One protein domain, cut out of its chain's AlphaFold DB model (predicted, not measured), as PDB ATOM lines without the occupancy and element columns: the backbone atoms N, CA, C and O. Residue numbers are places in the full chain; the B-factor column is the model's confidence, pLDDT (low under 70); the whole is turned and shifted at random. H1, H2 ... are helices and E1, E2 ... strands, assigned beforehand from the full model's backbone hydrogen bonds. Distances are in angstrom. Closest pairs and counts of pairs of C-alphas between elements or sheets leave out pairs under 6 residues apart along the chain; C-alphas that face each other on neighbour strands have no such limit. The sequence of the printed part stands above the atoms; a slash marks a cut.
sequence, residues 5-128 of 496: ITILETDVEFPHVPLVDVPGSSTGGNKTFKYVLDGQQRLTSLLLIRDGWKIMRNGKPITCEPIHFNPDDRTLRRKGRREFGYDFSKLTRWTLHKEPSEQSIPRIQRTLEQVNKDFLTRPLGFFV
ATOM      1  N   ILE A   5     338.391 321.932 318.388       76.88
ATOM      2  CA  ILE A   5     338.738 323.309 318.747       76.88
ATOM      3  C   ILE A   5     338.275 324.210 317.615       76.88
ATOM      4  O   ILE A   5     338.652 324.004 316.459       76.88
ATOM      5  N   THR A   6     337.517 325.237 317.967       74.75
ATOM      6  CA  THR A   6     337.085 326.253 317.013       74.75
ATOM      7  C   THR A   6     337.954 327.485 317.197       74.75
ATOM      8  O   THR A   6     337.999 328.067 318.283       74.75
ATOM      9  N   ILE A   7     338.669 327.864 316.143       81.50
ATOM     10  CA  ILE A   7     339.532 329.040 316.106       81.50
ATOM     11  C   ILE A   7     338.941 330.029 315.119       81.50
ATOM     12  O   ILE A   7     338.587 329.670 313.999       81.50
ATOM     13  N   LEU A   8     338.890 331.285 315.519       76.19
ATOM     14  CA  LEU A   8     338.706 332.391 314.609       76.19
ATOM     15  C   LEU A   8     340.057 332.994 314.278       76.19
ATOM     16  O   LEU A   8     340.806 333.349 315.179       76.19
ATOM     17  N   GLU A   9     340.337 333.152 313.000       83.38
ATOM     18  CA  GLU A   9     341.504 333.845 312.487       83.38
ATOM     19  C   GLU A   9     341.028 335.114 311.774       83.38
ATOM     20  O   GLU A   9     340.248 335.036 310.828       83.38
ATOM     21  N   THR A  10     341.444 336.284 312.249       73.50
ATOM     22  CA  THR A  10     341.016 337.581 311.706       73.50
ATOM     23  C   THR A  10     342.106 338.623 311.903       73.50
ATOM     24  O   THR A  10     342.940 338.487 312.783       73.50
ATOM     25  N   ASP A  11     342.123 339.674 311.104       73.00
ATOM     26  CA  ASP A  11     342.951 340.862 311.307       73.00
ATOM     27  C   ASP A  11     342.281 341.929 312.199       73.00
ATOM     28  O   ASP A  11     342.874 342.972 312.470       73.00
ATOM     29  N   VAL A  12     341.061 341.660 312.678       64.94
ATOM     30  CA  VAL A  12     340.325 342.510 313.619       64.94
ATOM     31  C   VAL A  12     340.655 342.110 315.053       64.94
ATOM     32  O   VAL A  12     340.539 340.943 315.425       64.94
ATOM     33  N   GLU A  13     341.017 343.092 315.875       66.38
ATOM     34  CA  GLU A  13     341.227 342.871 317.302       66.38
ATOM     35  C   GLU A  13     339.901 342.946 318.079       66.38
ATOM     36  O   GLU A  13     339.188 343.948 318.012       66.38
ATOM     37  N   PHE A  14     339.568 341.887 318.821       62.41
ATOM     38  CA  PHE A  14     338.464 341.851 319.790       62.41
ATOM     39  C   PHE A  14     338.993 341.947 321.225       62.41
ATOM     40  O   PHE A  14     340.098 341.458 321.481       62.41
ATOM     41  N   PRO A  15     338.205 342.470 322.188       57.03
ATOM     42  CA  PRO A  15     338.523 342.338 323.607       57.03
ATOM     43  C   PRO A  15     338.722 340.865 323.968       57.03
ATOM     44  O   PRO A  15     337.863 340.024 323.694       57.03
ATOM     45  N   HIS A  16     339.871 340.532 324.550       65.44
ATOM     46  CA  HIS A  16     340.245 339.146 324.799       65.44
ATOM     47  C   HIS A  16     341.123 338.997 326.035       65.44
ATOM     48  O   HIS A  16     341.785 339.932 326.475       65.44
ATOM     49  N   VAL A  17     341.154 337.774 326.561       65.62
ATOM     50  CA  VAL A  17     342.154 337.332 327.533       65.62
ATOM     51  C   VAL A  17     343.089 336.366 326.805       65.62
ATOM     52  O   VAL A  17     342.594 335.415 326.185       65.62
ATOM     53  N   PRO A  18     344.417 336.573 326.839       74.88
ATOM     54  CA  PRO A  18     345.350 335.663 326.198       74.88
ATOM     55  C   PRO A  18     345.260 334.272 326.828       74.88
ATOM     56  O   PRO A  18     345.000 334.097 328.019       74.88
ATOM     57  N   LEU A  19     345.479 333.241 326.016       76.94
ATOM     58  CA  LEU A  19     345.470 331.869 326.514       76.94
ATOM     59  C   LEU A  19     346.701 331.584 327.393       76.94
ATOM     60  O   LEU A  19     346.580 330.846 328.376       76.94
ATOM     61  N   VAL A  20     347.839 332.190 327.041       82.56
ATOM     62  CA  VAL A  20     349.116 332.224 327.769       82.56
ATOM     63  C   VAL A  20     349.839 333.536 327.483       82.56
ATOM     64  O   VAL A  20     349.654 334.111 326.408       82.56
ATOM     65  N   ASP A  21     350.694 333.965 328.402       80.19
ATOM     66  CA  ASP A  21     351.587 335.103 328.197       80.19
ATOM     67  C   ASP A  21     352.683 334.718 327.196       80.19
ATOM     68  O   ASP A  21     353.383 333.719 327.374       80.19
ATOM     69  N   VAL A  22     352.822 335.495 326.120       71.25
ATOM     70  CA  VAL A  22     353.835 335.265 325.080       71.25
ATOM     71  C   VAL A  22     354.897 336.364 325.182       71.25
ATOM     72  O   VAL A  22     354.584 337.524 324.908       71.25
ATOM     73  N   PRO A  23     356.149 336.041 325.557       52.47
ATOM     74  CA  PRO A  23     357.225 337.024 325.598       52.47
ATOM     75  C   PRO A  23     357.531 337.555 324.189       52.47
ATOM     76  O   PRO A  23     357.816 336.777 323.282       52.47
ATOM     77  N   GLY A  24     357.504 338.879 324.008       52.97
ATOM     78  CA  GLY A  24     358.068 339.532 322.821       52.97
ATOM     79  C   GLY A  24     357.161 339.660 321.594       52.97
ATOM     80  O   GLY A  24     357.662 339.564 320.476       52.97
ATOM     81  N   SER A  25     355.856 339.932 321.736       47.09
ATOM     82  CA  SER A  25     355.053 340.340 320.571       47.09
ATOM     83  C   SER A  25     355.453 341.749 320.105       47.09
ATOM     84  O   SER A  25     354.845 342.746 320.488       47.09
ATOM     85  N   SER A  26     356.502 341.827 319.290       40.19
ATOM     86  CA  SER A  26     356.940 343.030 318.590       40.19
ATOM     87  C   SER A  26     355.799 343.617 317.754       40.19
ATOM     88  O   SER A  26     355.198 342.944 316.913       40.19
ATOM     89  N   THR A  27     355.504 344.888 318.001       43.31
ATOM     90  CA  THR A  27     354.587 345.745 317.248       43.31
ATOM     91  C   THR A  27     355.199 346.096 315.891       43.31
ATOM     92  O   THR A  27     356.032 346.994 315.801       43.31
ATOM     93  N   GLY A  28     354.809 345.386 314.830       40.28
ATOM     94  CA  GLY A  28     355.211 345.733 313.465       40.28
ATOM     95  C   GLY A  28     354.786 344.698 312.424       40.28
ATOM     96  O   GLY A  28     355.490 343.720 312.204       40.28
ATOM     97  N   GLY A  29     353.637 344.925 311.779       46.22
ATOM     98  CA  GLY A  29     353.123 344.129 310.653       46.22
ATOM     99  C   GLY A  29     351.628 343.810 310.771       46.22
ATOM    100  O   GLY A  29     351.098 343.773 311.876       46.22
ATOM    101  N   ASN A  30     350.953 343.589 309.632       50.44
ATOM    102  CA  ASN A  30     349.541 343.176 309.546       50.44
ATOM    103  C   ASN A  30     349.273 341.955 310.441       50.44
ATOM    104  O   ASN A  30     349.578 340.825 310.061       50.44
ATOM    105  N   LYS A  31     348.747 342.190 311.646       67.38
ATOM    106  CA  LYS A  31     348.626 341.182 312.698       67.38
ATOM    107  C   LYS A  31     347.333 340.398 312.486       67.38
ATOM    108  O   LYS A  31     346.247 340.932 312.665       67.38
ATOM    109  N   THR A  32     347.450 339.135 312.093       72.88
ATOM    110  CA  THR A  32     346.322 338.199 312.116       72.88
ATOM    111  C   THR A  32     346.200 337.620 313.526       72.88
ATOM    112  O   THR A  32     347.079 336.892 313.992       72.88
ATOM    113  N   PHE A  33     345.118 337.952 314.215       77.56
ATOM    114  CA  PHE A  33     344.730 337.436 315.517       77.56
ATOM    115  C   PHE A  33     344.067 336.061 315.401       77.56
ATOM    116  O   PHE A  33     343.357 335.769 314.438       77.56
ATOM    117  N   LYS A  34     344.290 335.212 316.413       83.94
ATOM    118  CA  LYS A  34     343.652 333.897 316.544       83.94
ATOM    119  C   LYS A  34     342.914 333.797 317.873       83.94
ATOM    120  O   LYS A  34     343.550 333.708 318.919       83.94
ATOM    121  N   TYR A  35     341.590 333.767 317.821       77.50
ATOM    122  CA  TYR A  35     340.727 333.652 318.994       77.50
ATOM    123  C   TYR A  35     340.208 332.230 319.140       77.50
ATOM    124  O   TYR A  35     339.749 331.619 318.177       77.50
ATOM    125  N   VAL A  36     340.258 331.695 320.359       78.38
ATOM    126  CA  VAL A  36     339.646 330.402 320.674       78.38
ATOM    127  C   VAL A  36     338.174 330.645 320.974       78.38
ATOM    128  O   VAL A  36     337.841 331.244 321.991       78.38
ATOM    129  N   LEU A  37     337.307 330.183 320.081       70.00
ATOM    130  CA  LEU A  37     335.856 330.305 320.208       70.00
ATOM    131  C   LEU A  37     335.265 329.183 321.068       70.00
ATOM    132  O   LEU A  37     334.349 329.411 321.851       70.00
ATOM    133  N   ASP A  38     335.812 327.976 320.929       70.62
ATOM    134  CA  ASP A  38     335.466 326.805 321.733       70.62
ATOM    135  C   ASP A  38     336.694 325.897 321.896       70.62
ATOM    136  O   ASP A  38     337.584 325.846 321.042       70.62
ATOM    137  N   GLY A  39     336.757 325.177 323.016       77.12
ATOM    138  CA  GLY A  39     337.889 324.329 323.378       77.12
ATOM    139  C   GLY A  39     338.960 325.032 324.218       77.12
ATOM    140  O   GLY A  39     340.062 324.496 324.346       77.12
ATOM    141  N   GLN A  40     338.662 326.180 324.840       79.50
ATOM    142  CA  GLN A  40     339.614 326.916 325.692       79.50
ATOM    143  C   GLN A  40     340.151 326.060 326.847       79.50
ATOM    144  O   GLN A  40     341.361 326.029 327.082       79.50
ATOM    145  N   GLN A  41     339.278 325.323 327.544       77.25
ATOM    146  CA  GLN A  41     339.698 324.400 328.606       77.25
ATOM    147  C   GLN A  41     340.607 323.296 328.054       77.25
ATOM    148  O   GLN A  41     341.639 322.991 328.641       77.25
ATOM    149  N   ARG A  42     340.271 322.746 326.880       83.12
ATOM    150  CA  ARG A  42     341.053 321.692 326.220       83.12
ATOM    151  C   ARG A  42     342.447 322.184 325.837       83.12
ATOM    152  O   ARG A  42     343.423 321.502 326.135       83.12
ATOM    153  N   LEU A  43     342.549 323.362 325.225       87.75
ATOM    154  CA  LEU A  43     343.833 323.981 324.902       87.75
ATOM    155  C   LEU A  43     344.637 324.325 326.155       87.75
ATOM    156  O   LEU A  43     345.832 324.059 326.188       87.75
ATOM    157  N   THR A  44     343.985 324.853 327.193       88.06
ATOM    158  CA  THR A  44     344.639 325.139 328.478       88.06
ATOM    159  C   THR A  44     345.244 323.864 329.070       88.06
ATOM    160  O   THR A  44     346.406 323.871 329.457       88.06
ATOM    161  N   SER A  45     344.516 322.743 329.063       88.00
ATOM    162  CA  SER A  45     345.038 321.453 329.527       88.00
ATOM    163  C   SER A  45     346.213 320.946 328.687       88.00
ATOM    164  O   SER A  45     347.173 320.425 329.243       88.00
ATOM    165  N   LEU A  46     346.166 321.100 327.358       90.00
ATOM    166  CA  LEU A  46     347.278 320.713 326.479       90.00
ATOM    167  C   LEU A  46     348.526 321.570 326.719       90.00
ATOM    168  O   LEU A  46     349.632 321.035 326.727       90.00
ATOM    169  N   LEU A  47     348.353 322.871 326.953       90.56
ATOM    170  CA  LEU A  47     349.441 323.783 327.307       90.56
ATOM    171  C   LEU A  47     350.045 323.435 328.666       90.56
ATOM    172  O   LEU A  47     351.261 323.359 328.779       90.56
ATOM    173  N   LEU A  48     349.213 323.132 329.664       91.88
ATOM    174  CA  LEU A  48     349.679 322.641 330.959       91.88
ATOM    175  C   LEU A  48     350.474 321.336 330.805       91.88
ATOM    176  O   LEU A  48     351.549 321.223 331.375       91.88
ATOM    177  N   ILE A  49     350.013 320.371 330.004       91.81
ATOM    178  CA  ILE A  49     350.781 319.139 329.734       91.81
ATOM    179  C   ILE A  49     352.129 319.470 329.077       91.81
ATOM    180  O   ILE A  49     353.153 318.918 329.475       91.81
ATOM    181  N   ARG A  50     352.143 320.377 328.095       89.06
ATOM    182  CA  ARG A  50     353.361 320.788 327.381       89.06
ATOM    183  C   ARG A  50     354.372 321.461 328.315       89.06
ATOM    184  O   ARG A  50     355.547 321.108 328.282       89.06
ATOM    185  N   ASP A  51     353.907 322.367 329.169       88.62
ATOM    186  CA  ASP A  51     354.747 323.285 329.949       88.62
ATOM    187  C   ASP A  51     354.933 322.828 331.410       88.62
ATOM    188  O   ASP A  51     355.126 323.630 332.318       88.62
ATOM    189  N   GLY A  52     354.880 321.518 331.674       89.38
ATOM    190  CA  GLY A  52     355.204 320.983 333.004       89.38
ATOM    191  C   GLY A  52     354.179 321.329 334.085       89.38
ATOM    192  O   GLY A  52     354.540 321.543 335.237       89.38
ATOM    193  N   TRP A  53     352.905 321.381 333.710       92.50
ATOM    194  CA  TRP A  53     351.755 321.696 334.559       92.50
ATOM    195  C   TRP A  53     351.725 323.125 335.108       92.50
ATOM    196  O   TRP A  53     350.978 323.396 336.050       92.50
ATOM    197  N   LYS A  54     352.484 324.046 334.501       91.12
ATOM    198  CA  LYS A  54     352.515 325.466 334.856       91.12
ATOM    199  C   LYS A  54     352.552 326.337 333.602       91.12
ATOM    200  O   LYS A  54     353.410 326.166 332.749       91.12
ATOM    201  N   ILE A  55     351.643 327.302 333.517       91.56
ATOM    202  CA  ILE A  55     351.632 328.341 332.477       91.56
ATOM    203  C   ILE A  55     351.426 329.715 333.119       91.56
ATOM    204  O   ILE A  55     350.931 329.801 334.241       91.56
ATOM    205  N   MET A  56     351.771 330.787 332.409       84.81
ATOM    206  CA  MET A  56     351.477 332.164 332.824       84.81
ATOM    207  C   MET A  56     350.310 332.710 332.002       84.81
ATOM    208  O   MET A  56     350.253 332.470 330.795       84.81
ATOM    209  N   ARG A  57     349.370 333.403 332.648       82.06
ATOM    210  CA  ARG A  57     348.253 334.093 331.995       82.06
ATOM    211  C   ARG A  57     347.970 335.406 332.720       82.06
ATOM    212  O   ARG A  57     347.595 335.384 333.891       82.06
ATOM    213  N   ASN A  58     348.105 336.527 332.019       75.69
ATOM    214  CA  ASN A  58     348.009 337.884 332.560       75.69
ATOM    215  C   ASN A  58     348.902 338.093 333.795       75.69
ATOM    216  O   ASN A  58     348.458 338.626 334.810       75.69
ATOM    217  N   GLY A  59     350.140 337.601 333.750       76.81
ATOM    218  CA  GLY A  59     351.086 337.702 334.860       76.81
ATOM    219  C   GLY A  59     350.773 336.793 336.053       76.81
ATOM    220  O   GLY A  59     351.562 336.751 336.993       76.81
ATOM    221  N   LYS A  60     349.675 336.021 336.023       78.75
ATOM    222  CA  LYS A  60     349.318 335.064 337.080       78.75
ATOM    223  C   LYS A  60     349.695 333.633 336.676       78.75
ATOM    224  O   LYS A  60     349.395 333.216 335.550       78.75
ATOM    225  N   PRO A  61     350.318 332.844 337.569       84.56
ATOM    226  CA  PRO A  61     350.586 331.440 337.303       84.56
ATOM    227  C   PRO A  61     349.290 330.624 337.362       84.56
ATOM    228  O   PRO A  61     348.536 330.684 338.330       84.56
ATOM    229  N   ILE A  62     349.054 329.807 336.341       83.12
ATOM    230  CA  ILE A  62     348.037 328.754 336.351       83.12
ATOM    231  C   ILE A  62     348.770 327.423 336.479       83.12
ATOM    232  O   ILE A  62     349.575 327.069 335.615       83.12
ATOM    233  N   THR A  63     348.479 326.685 337.548       87.38
ATOM    234  CA  THR A  63     349.093 325.385 337.838       87.38
ATOM    235  C   THR A  63     348.055 324.273 337.937       87.38
ATOM    236  O   THR A  63     346.880 324.500 338.229       87.38
ATOM    237  N   CYS A  64     348.490 323.044 337.678       82.56
ATOM    238  CA  CYS A  64     347.699 321.834 337.864       82.56
ATOM    239  C   CYS A  64     348.539 320.793 338.611       82.56
ATOM    240  O   CYS A  64     349.742 320.691 338.384       82.56
ATOM    241  N   GLU A  65     347.919 320.002 339.490       82.50
ATOM    242  CA  GLU A  65     348.605 318.849 340.085       82.50
ATOM    243  C   GLU A  65     349.043 317.886 338.958       82.50
ATOM    244  O   GLU A  65     348.234 317.608 338.061       82.50
ATOM    245  N   PRO A  66     350.283 317.353 338.985       86.62
ATOM    246  CA  PRO A  66     350.765 316.455 337.943       86.62
ATOM    247  C   PRO A  66     349.893 315.207 337.780       86.62
ATOM    248  O   PRO A  66     349.648 314.448 338.727       86.62
ATOM    249  N   ILE A  67     349.461 314.964 336.544       89.31
ATOM    250  CA  ILE A  67     348.714 313.765 336.169       89.31
ATOM    251  C   ILE A  67     349.710 312.706 335.705       89.31
ATOM    252  O   ILE A  67     350.552 312.959 334.846       89.31
ATOM    253  N   HIS A  68     349.602 311.514 336.277       89.44
ATOM    254  CA  HIS A  68     350.451 310.373 335.980       89.44
ATOM    255  C   HIS A  68     349.722 309.402 335.056       89.44
ATOM    256  O   HIS A  68     348.515 309.188 335.179       89.44
ATOM    257  N   PHE A  69     350.463 308.810 334.128       88.56
ATOM    258  CA  PHE A  69     350.001 307.743 333.255       88.56
ATOM    259  C   PHE A  69     350.485 306.399 333.781       88.56
ATOM    260  O   PHE A  69     351.693 306.174 333.905       88.56
ATOM    261  N   ASN A  70     349.544 305.502 334.069       86.00
ATOM    262  CA  ASN A  70     349.861 304.130 334.431       86.00
ATOM    263  C   ASN A  70     349.962 303.269 333.157       86.00
ATOM    264  O   ASN A  70     348.950 303.076 332.482       86.00
ATOM    265  N   PRO A  71     351.146 302.728 332.815       81.94
ATOM    266  CA  PRO A  71     351.301 301.900 331.621       81.94
ATOM    267  C   PRO A  71     350.560 300.558 331.712       81.94
ATOM    268  O   PRO A  71     350.215 299.997 330.674       81.94
ATOM    269  N   ASP A  72     350.299 300.053 332.924       81.69
ATOM    270  CA  ASP A  72     349.736 298.713 333.116       81.69
ATOM    271  C   ASP A  72     348.227 298.680 332.798       81.69
ATOM    272  O   ASP A  72     347.748 297.743 332.162       81.69
ATOM    273  N   ASP A  73     347.479 299.726 333.173       83.50
ATOM    274  CA  ASP A  73     346.028 299.838 332.925       83.50
ATOM    275  C   ASP A  73     345.636 300.970 331.959       83.50
ATOM    276  O   ASP A  73     344.459 301.144 331.643       83.50
ATOM    277  N   ARG A  74     346.624 301.720 331.453       83.12
ATOM    278  CA  ARG A  74     346.474 302.812 330.476       83.12
ATOM    279  C   ARG A  74     345.581 303.959 330.948       83.12
ATOM    280  O   ARG A  74     344.982 304.657 330.128       83.12
ATOM    281  N   THR A  75     345.493 304.179 332.257       82.06
ATOM    282  CA  THR A  75     344.697 305.273 332.824       82.06
ATOM    283  C   THR A  75     345.553 306.467 333.243       82.06
ATOM    284  O   THR A  75     346.712 306.333 333.638       82.06
ATOM    285  N   LEU A  76     344.959 307.660 333.150       86.00
ATOM    286  CA  LEU A  76     345.509 308.900 333.692       86.00
ATOM    287  C   LEU A  76     344.931 309.135 335.089       86.00
ATOM    288  O   LEU A  76     343.711 309.124 335.260       86.00
ATOM    289  N   ARG A  77     345.793 309.353 336.082       83.38
ATOM    290  CA  ARG A  77     345.403 309.540 337.487       83.38
ATOM    291  C   ARG A  77     346.180 310.687 338.110       83.38
ATOM    292  O   ARG A  77     347.315 310.956 337.734       83.38
ATOM    293  N   ARG A  78     345.586 311.360 339.093       78.69
ATOM    294  CA  ARG A  78     346.352 312.272 339.952       78.69
ATOM    295  C   ARG A  78     347.286 311.460 340.849       78.69
ATOM    296  O   ARG A  78     346.980 310.310 341.163       78.69
ATOM    297  N   LYS A  79     348.419 312.046 341.243       63.88
ATOM    298  CA  LYS A  79     349.369 311.398 342.159       63.88
ATOM    299  C   LYS A  79     348.682 311.123 343.506       63.88
ATOM    300  O   LYS A  79     348.370 312.069 344.222       63.88
ATOM    301  N   GLY A  80     348.441 309.849 343.818       59.34
ATOM    302  CA  GLY A  80     347.968 309.386 345.131       59.34
ATOM    303  C   GLY A  80     349.123 308.972 346.054       59.34
ATOM    304  O   GLY A  80     350.290 309.184 345.728       59.34
ATOM    305  N   ARG A  81     348.813 308.319 347.185       48.56
ATOM    306  CA  ARG A  81     349.784 307.894 348.224       48.56
ATOM    307  C   ARG A  81     350.901 306.933 347.764       48.56
ATOM    308  O   ARG A  81     351.878 306.756 348.480       48.56
ATOM    309  N   ARG A  82     350.778 306.288 346.599       55.78
ATOM    310  CA  ARG A  82     351.820 305.429 346.005       55.78
ATOM    311  C   ARG A  82     352.214 305.989 344.643       55.78
ATOM    312  O   ARG A  82     351.335 306.329 343.850       55.78
ATOM    313  N   GLU A  83     353.513 306.052 344.360       56.12
ATOM    314  CA  GLU A  83     353.999 306.373 343.016       56.12
ATOM    315  C   GLU A  83     353.631 305.233 342.064       56.12
ATOM    316  O   GLU A  83     354.243 304.169 342.063       56.12
ATOM    317  N   PHE A  84     352.576 305.447 341.281       68.69
ATOM    318  CA  PHE A  84     352.185 304.565 340.191       68.69
ATOM    319  C   PHE A  84     352.249 305.337 338.879       68.69
ATOM    320  O   PHE A  84     351.618 306.386 338.729       68.69
ATOM    321  N   GLY A  85     352.985 304.785 337.917       79.00
ATOM    322  CA  GLY A  85     353.118 305.358 336.583       79.00
ATOM    323  C   GLY A  85     354.104 306.523 336.495       79.00
ATOM    324  O   GLY A  85     354.876 306.787 337.413       79.00
ATOM    325  N   TYR A  86     354.078 307.211 335.359       85.50
ATOM    326  CA  TYR A  86     355.010 308.292 335.031       85.50
ATOM    327  C   TYR A  86     354.251 309.600 334.840       85.50
ATOM    328  O   TYR A  86     353.141 309.595 334.307       85.50
ATOM    329  N   ASP A  87     354.849 310.722 335.236       88.81
ATOM    330  CA  ASP A  87     354.305 312.054 334.954       88.81
ATOM    331  C   ASP A  87     354.036 312.201 333.449       88.81
ATOM    332  O   ASP A  87     354.939 312.091 332.615       88.81
ATOM    333  N   PHE A  88     352.775 312.446 333.098       91.19
ATOM    334  CA  PHE A  88     352.347 312.480 331.711       91.19
ATOM    335  C   PHE A  88     352.958 313.657 330.941       91.19
ATOM    336  O   PHE A  88     353.278 313.504 329.764       91.19
ATOM    337  N   SER A  89     353.212 314.798 331.596       90.88
ATOM    338  CA  SER A  89     353.938 315.909 330.967       90.88
ATOM    339  C   SER A  89     355.349 315.477 330.574       90.88
ATOM    340  O   SER A  89     355.772 315.704 329.437       90.88
ATOM    341  N   LYS A  90     356.062 314.781 331.471       88.69
ATOM    342  CA  LYS A  90     357.401 314.249 331.174       88.69
ATOM    343  C   LYS A  90     357.361 313.255 330.020       88.69
ATOM    344  O   LYS A  90     358.120 313.435 329.076       88.69
ATOM    345  N   LEU A  91     356.431 312.294 330.035       88.56
ATOM    346  CA  LEU A  91     356.267 311.344 328.928       88.56
ATOM    347  C   LEU A  91     356.061 312.062 327.587       88.56
ATOM    348  O   LEU A  91     356.734 311.737 326.614       88.56
ATOM    349  N   THR A  92     355.178 313.066 327.527       88.69
ATOM    350  CA  THR A  92     354.949 313.809 326.276       88.69
ATOM    351  C   THR A  92     356.190 314.566 325.804       88.69
ATOM    352  O   THR A  92     356.501 314.525 324.614       88.69
ATOM    353  N   ARG A  93     356.937 315.205 326.715       85.56
ATOM    354  CA  ARG A  93     358.175 315.923 326.381       85.56
ATOM    355  C   ARG A  93     359.286 314.980 325.938       85.56
ATOM    356  O   ARG A  93     359.935 315.258 324.934       85.56
ATOM    357  N   TRP A  94     359.461 313.845 326.613       84.88
ATOM    358  CA  TRP A  94     360.423 312.817 326.216       84.88
ATOM    359  C   TRP A  94     360.123 312.270 324.822       84.88
ATOM    360  O   TRP A  94     361.036 312.154 324.006       84.88
ATOM    361  N   THR A  95     358.850 312.012 324.508       83.94
ATOM    362  CA  THR A  95     358.455 311.564 323.169       83.94
ATOM    363  C   THR A  95     358.669 312.646 322.101       83.94
ATOM    364  O   THR A  95     359.115 312.324 321.001       83.94
ATOM    365  N   LEU A  96     358.384 313.921 322.400       82.62
ATOM    366  CA  LEU A  96     358.504 315.029 321.437       82.62
ATOM    367  C   LEU A  96     359.952 315.472 321.183       82.62
ATOM    368  O   LEU A  96     360.329 315.701 320.036       82.62
ATOM    369  N   HIS A  97     360.758 315.603 322.236       78.75
ATOM    370  CA  HIS A  97     362.107 316.178 322.168       78.75
ATOM    371  C   HIS A  97     363.217 315.128 322.103       78.75
ATOM    372  O   HIS A  97     364.379 315.489 321.941       78.75
ATOM    373  N   LYS A  98     362.871 313.837 322.205       68.00
ATOM    374  CA  LYS A  98     363.829 312.720 322.230       68.00
ATOM    375  C   LYS A  98     364.958 312.950 323.242       68.00
ATOM    376  O   LYS A  98     366.115 312.651 322.949       68.00
ATOM    377  N   GLU A  99     364.633 313.489 324.419       61.16
ATOM    378  CA  GLU A  99     365.652 313.781 325.430       61.16
ATOM    379  C   GLU A  99     366.385 312.497 325.875       61.16
ATOM    380  O   GLU A  99     365.762 311.430 325.957       61.16
ATOM    381  N   PRO A 100     367.709 312.562 326.121       52.56
ATOM    382  CA  PRO A 100     368.581 311.398 325.956       52.56
ATOM    383  C   PRO A 100     368.778 310.549 327.222       52.56
ATOM    384  O   PRO A 100     369.404 309.496 327.139       52.56
ATOM    385  N   SER A 101     368.297 310.969 328.398       54.25
ATOM    386  CA  SER A 101     368.763 310.382 329.669       54.25
ATOM    387  C   SER A 101     368.001 309.146 330.168       54.25
ATOM    388  O   SER A 101     368.488 308.493 331.084       54.25
ATOM    389  N   GLU A 102     366.851 308.777 329.586       52.38
ATOM    390  CA  GLU A 102     366.039 307.626 330.054       52.38
ATOM    391  C   GLU A 102     365.548 306.680 328.934       52.38
ATOM    392  O   GLU A 102     364.732 305.787 329.166       52.38
ATOM    393  N   GLN A 103     366.066 306.805 327.703       50.66
ATOM    394  CA  GLN A 103     365.693 305.919 326.580       50.66
ATOM    395  C   GLN A 103     366.255 304.487 326.700       50.66
ATOM    396  O   GLN A 103     365.942 303.628 325.881       50.66
ATOM    397  N   SER A 104     367.061 304.202 327.725       51.16
ATOM    398  CA  SER A 104     367.721 302.911 327.956       51.16
ATOM    399  C   SER A 104     366.899 301.911 328.786       51.16
ATOM    400  O   SER A 104     367.374 300.802 329.029       51.16
ATOM    401  N   ILE A 105     365.663 302.242 329.192       60.28
ATOM    402  CA  ILE A 105     364.767 301.325 329.925       60.28
ATOM    403  C   ILE A 105     363.688 300.764 328.973       60.28
ATOM    404  O   ILE A 105     362.754 301.486 328.611       60.28
ATOM    405  N   PRO A 106     363.715 299.459 328.620       61.72
ATOM    406  CA  PRO A 106     362.772 298.857 327.663       61.72
ATOM    407  C   PRO A 106     361.283 299.037 328.015       61.72
ATOM    408  O   PRO A 106     360.428 299.124 327.133       61.72
ATOM    409  N   ARG A 107     360.952 299.116 329.315       65.94
ATOM    410  CA  ARG A 107     359.577 299.343 329.804       65.94
ATOM    411  C   ARG A 107     359.082 300.771 329.527       65.94
ATOM    412  O   ARG A 107     357.895 300.961 329.258       65.94
ATOM    413  N   ILE A 108     359.979 301.759 329.541       77.62
ATOM    414  CA  ILE A 108     359.656 303.154 329.213       77.62
ATOM    415  C   ILE A 108     359.478 303.305 327.703       77.62
ATOM    416  O   ILE A 108     358.514 303.933 327.281       77.62
ATOM    417  N   GLN A 109     360.307 302.655 326.883       80.06
ATOM    418  CA  GLN A 109     360.210 302.751 325.422       80.06
ATOM    419  C   GLN A 109     358.820 302.364 324.887       80.06
ATOM    420  O   GLN A 109     358.205 303.144 324.160       80.06
ATOM    421  N   ARG A 110     358.262 301.226 325.329       82.19
ATOM    422  CA  ARG A 110     356.883 300.829 324.972       82.19
ATOM    423  C   ARG A 110     355.840 301.851 325.428       82.19
ATOM    424  O   ARG A 110     354.859 302.095 324.733       82.19
ATOM    425  N   THR A 111     356.056 302.453 326.597       85.56
ATOM    426  CA  THR A 111     355.177 303.493 327.146       85.56
ATOM    427  C   THR A 111     355.229 304.757 326.281       85.56
ATOM    428  O   THR A 111     354.184 305.309 325.952       85.56
ATOM    429  N   LEU A 112     356.419 305.185 325.847       86.31
ATOM    430  CA  LEU A 112     356.607 306.347 324.970       86.31
ATOM    431  C   LEU A 112     356.001 306.129 323.580       86.31
ATOM    432  O   LEU A 112     355.332 307.026 323.068       86.31
ATOM    433  N   GLU A 113     356.184 304.942 322.993       86.12
ATOM    434  CA  GLU A 113     355.540 304.545 321.732       86.12
ATOM    435  C   GLU A 113     354.015 304.596 321.849       86.12
ATOM    436  O   GLU A 113     353.325 305.079 320.947       86.12
ATOM    437  N   GLN A 114     353.487 304.157 322.991       85.19
ATOM    438  CA  GLN A 114     352.063 304.208 323.267       85.19
ATOM    439  C   GLN A 114     351.549 305.644 323.438       85.19
ATOM    440  O   GLN A 114     350.561 306.006 322.801       85.19
ATOM    441  N   VAL A 115     352.224 306.493 324.224       87.25
ATOM    442  CA  VAL A 115     351.872 307.922 324.334       87.25
ATOM    443  C   VAL A 115     351.936 308.602 322.966       87.25
ATOM    444  O   VAL A 115     351.055 309.402 322.635       87.25
ATOM    445  N   ASN A 116     352.927 308.252 322.142       88.75
ATOM    446  CA  ASN A 116     353.021 308.761 320.781       88.75
ATOM    447  C   ASN A 116     351.760 308.414 319.983       88.75
ATOM    448  O   ASN A 116     351.075 309.313 319.501       88.75
ATOM    449  N   LYS A 117     351.420 307.122 319.914       86.75
ATOM    450  CA  LYS A 117     350.301 306.599 319.123       86.75
ATOM    451  C   LYS A 117     348.934 307.095 319.608       86.75
ATOM    452  O   LYS A 117     348.110 307.535 318.804       86.75
ATOM    453  N   ASP A 118     348.685 307.018 320.912       85.50
ATOM    454  CA  ASP A 118     347.348 307.204 321.488       85.50
ATOM    455  C   ASP A 118     347.033 308.681 321.787       85.50
ATOM    456  O   ASP A 118     345.859 309.081 321.836       85.50
ATOM    457  N   PHE A 119     348.069 309.512 321.972       87.75
ATOM    458  CA  PHE A 119     347.921 310.912 322.360       87.75
ATOM    459  C   PHE A 119     348.531 311.902 321.362       87.75
ATOM    460  O   PHE A 119     347.790 312.761 320.883       87.75
ATOM    461  N   LEU A 120     349.828 311.801 321.042       87.19
ATOM    462  CA  LEU A 120     350.529 312.826 320.248       87.19
ATOM    463  C   LEU A 120     350.175 312.792 318.760       87.19
ATOM    464  O   LEU A 120     349.972 313.842 318.158       87.19
ATOM    465  N   THR A 121     350.049 311.604 318.165       86.62
ATOM    466  CA  THR A 121     349.660 311.446 316.754       86.62
ATOM    467  C   THR A 121     348.150 311.459 316.548       86.62
ATOM    468  O   THR A 121     347.674 311.364 315.419       86.62
ATOM    469  N   ARG A 122     347.368 311.546 317.631       83.50
ATOM    470  CA  ARG A 122     345.913 311.563 317.535       83.50
ATOM    471  C   ARG A 122     345.467 312.906 316.947       83.50
ATOM    472  O   ARG A 122     345.688 313.934 317.590       83.50
ATOM    473  N   PRO A 123     344.801 312.918 315.778       78.88
ATOM    474  CA  PRO A 123     344.387 314.160 315.153       78.88
ATOM    475  C   PRO A 123     343.396 314.884 316.056       78.88
ATOM    476  O   PRO A 123     342.461 314.291 316.604       78.88
ATOM    477  N   LEU A 124     343.618 316.183 316.200       80.00
ATOM    478  CA  LEU A 124     342.697 317.081 316.864       80.00
ATOM    479  C   LEU A 124     341.979 317.892 315.791       80.00
ATOM    480  O   LEU A 124     342.628 318.511 314.950       80.00
ATOM    481  N   GLY A 125     340.648 317.868 315.801       75.31
ATOM    482  CA  GLY A 125     339.867 318.638 314.843       75.31
ATOM    483  C   GLY A 125     339.997 320.127 315.139       75.31
ATOM    484  O   GLY A 125     339.505 320.579 316.170       75.31
ATOM    485  N   PHE A 126     340.638 320.877 314.246       77.31
ATOM    486  CA  PHE A 126     340.609 322.335 314.260       77.31
ATOM    487  C   PHE A 126     339.637 322.827 313.196       77.31
ATOM    488  O   PHE A 126     339.800 322.527 312.014       77.31
ATOM    489  N   PHE A 127     338.653 323.612 313.614       68.56
ATOM    490  CA  PHE A 127     337.794 324.363 312.711       68.56
ATOM    491  C   PHE A 127     338.261 325.807 312.754       68.56
ATOM    492  O   PHE A 127     338.045 326.505 313.741       68.56
ATOM    493  N   VAL A 128     338.972 326.219 311.706       75.25
ATOM    494  CA  VAL A 128     339.488 327.583 311.586       75.25
ATOM    495  C   VAL A 128     338.551 328.378 310.692       75.25
ATOM    496  O   VAL A 128     338.450 328.114 309.494       75.25
TER     497      VAL A 128
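What this domain is: This is residues 5 to 128 of the 496 residues of the protein "DUF262 domain-containing protein" of Nitrososphaeria archaeon (UniProt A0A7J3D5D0). An elongated, loose body has a small three-stranded sheet, E1, E2 and E7, at one end, and at the other the crossed helices H2 and H3 with the strand hairpin E5 and E6. Between these ends lie H1 and a second small hairpin, E3 and E4, while residues 23 to 29 stick out as a free loop. The printed part has 124 residues with three named helices and seven named strands, in the order E1 E2 H1 E3 E4 E5 E6 H2 H3 E7, and the class is mixed, helices and strands. The first sheet runs E2 E1 E7 and is mixed; the two hairpins E3 E4 and E5 E6 are antiparallel. The radius of gyration of the C-alphas is 17.4 A and the spans are 50 by 28 by 27 A.

How they stand to each other: E1, residues 5 to 10, and E2, residues 33 to 38, form an antiparallel hairpin, with N 8 and O 35 2.8 A apart, within hydrogen-bond range. E7, residues 125 to 128, is parallel to E1 at 20 degrees, with N 7 and O 127 at 2.8 A. H1, residues 40 to 50, only grazes this sheet, with its residues 40 to 43. E3, residues 54 to 57, and E4, residues 60 to 63, form a hairpin, with N 62 and O 55 at 2.8 A; the closest C-alphas of H1 and E3 are those of Leu 48 and Lys 54, 5.6 A. E5, residues 67 to 70, and E6, residues 75 to 78, form another, with N 68 and O 77 at 2.8 A. Residues 68 to 69 of E5 also pair antiparallel with residues 86 to 87. H2, residues 88 to 97, touches H1 the same way at a steep tilt of 69 degrees, only just short of perpendicular; their closest C-alphas are those of Ile 49 and Ser 89, 4.7 A. H3, residues 106 to 120, touches H2, about perpendicular at 89 degrees, with the C-alphas of Thr 95 and Leu 112 closest at 5.8 A. H1 and H3 are apart. In H1 and H2 every O i to N i+4 pair is within hydrogen-bond range; in H3 9 of 11 are.

Where its parts are: E1 begins at C-alpha 5 (338.738, 323.309, 318.747) and is 16.1 A long; E2 is 15.4 A. H1 is 15.1 A and H2 14.1 A, while H3, from C-alpha 106 (362.772, 298.857, 327.663), is 20.0 A. E7 ends at C-alpha 128 (339.488, 327.583, 311.586).

The domain as a whole: The C-alphas farthest apart are those of Asn 30 and Arg 82, 52.5 A. The printed part has no cut. The link from E1 to E2, 22 residues, is long. The mean pLDDT of the printed part is 76.3; it is under 70 at residues 12 to 17, 23 to 31, 79 to 84, 98 to 107 and 127.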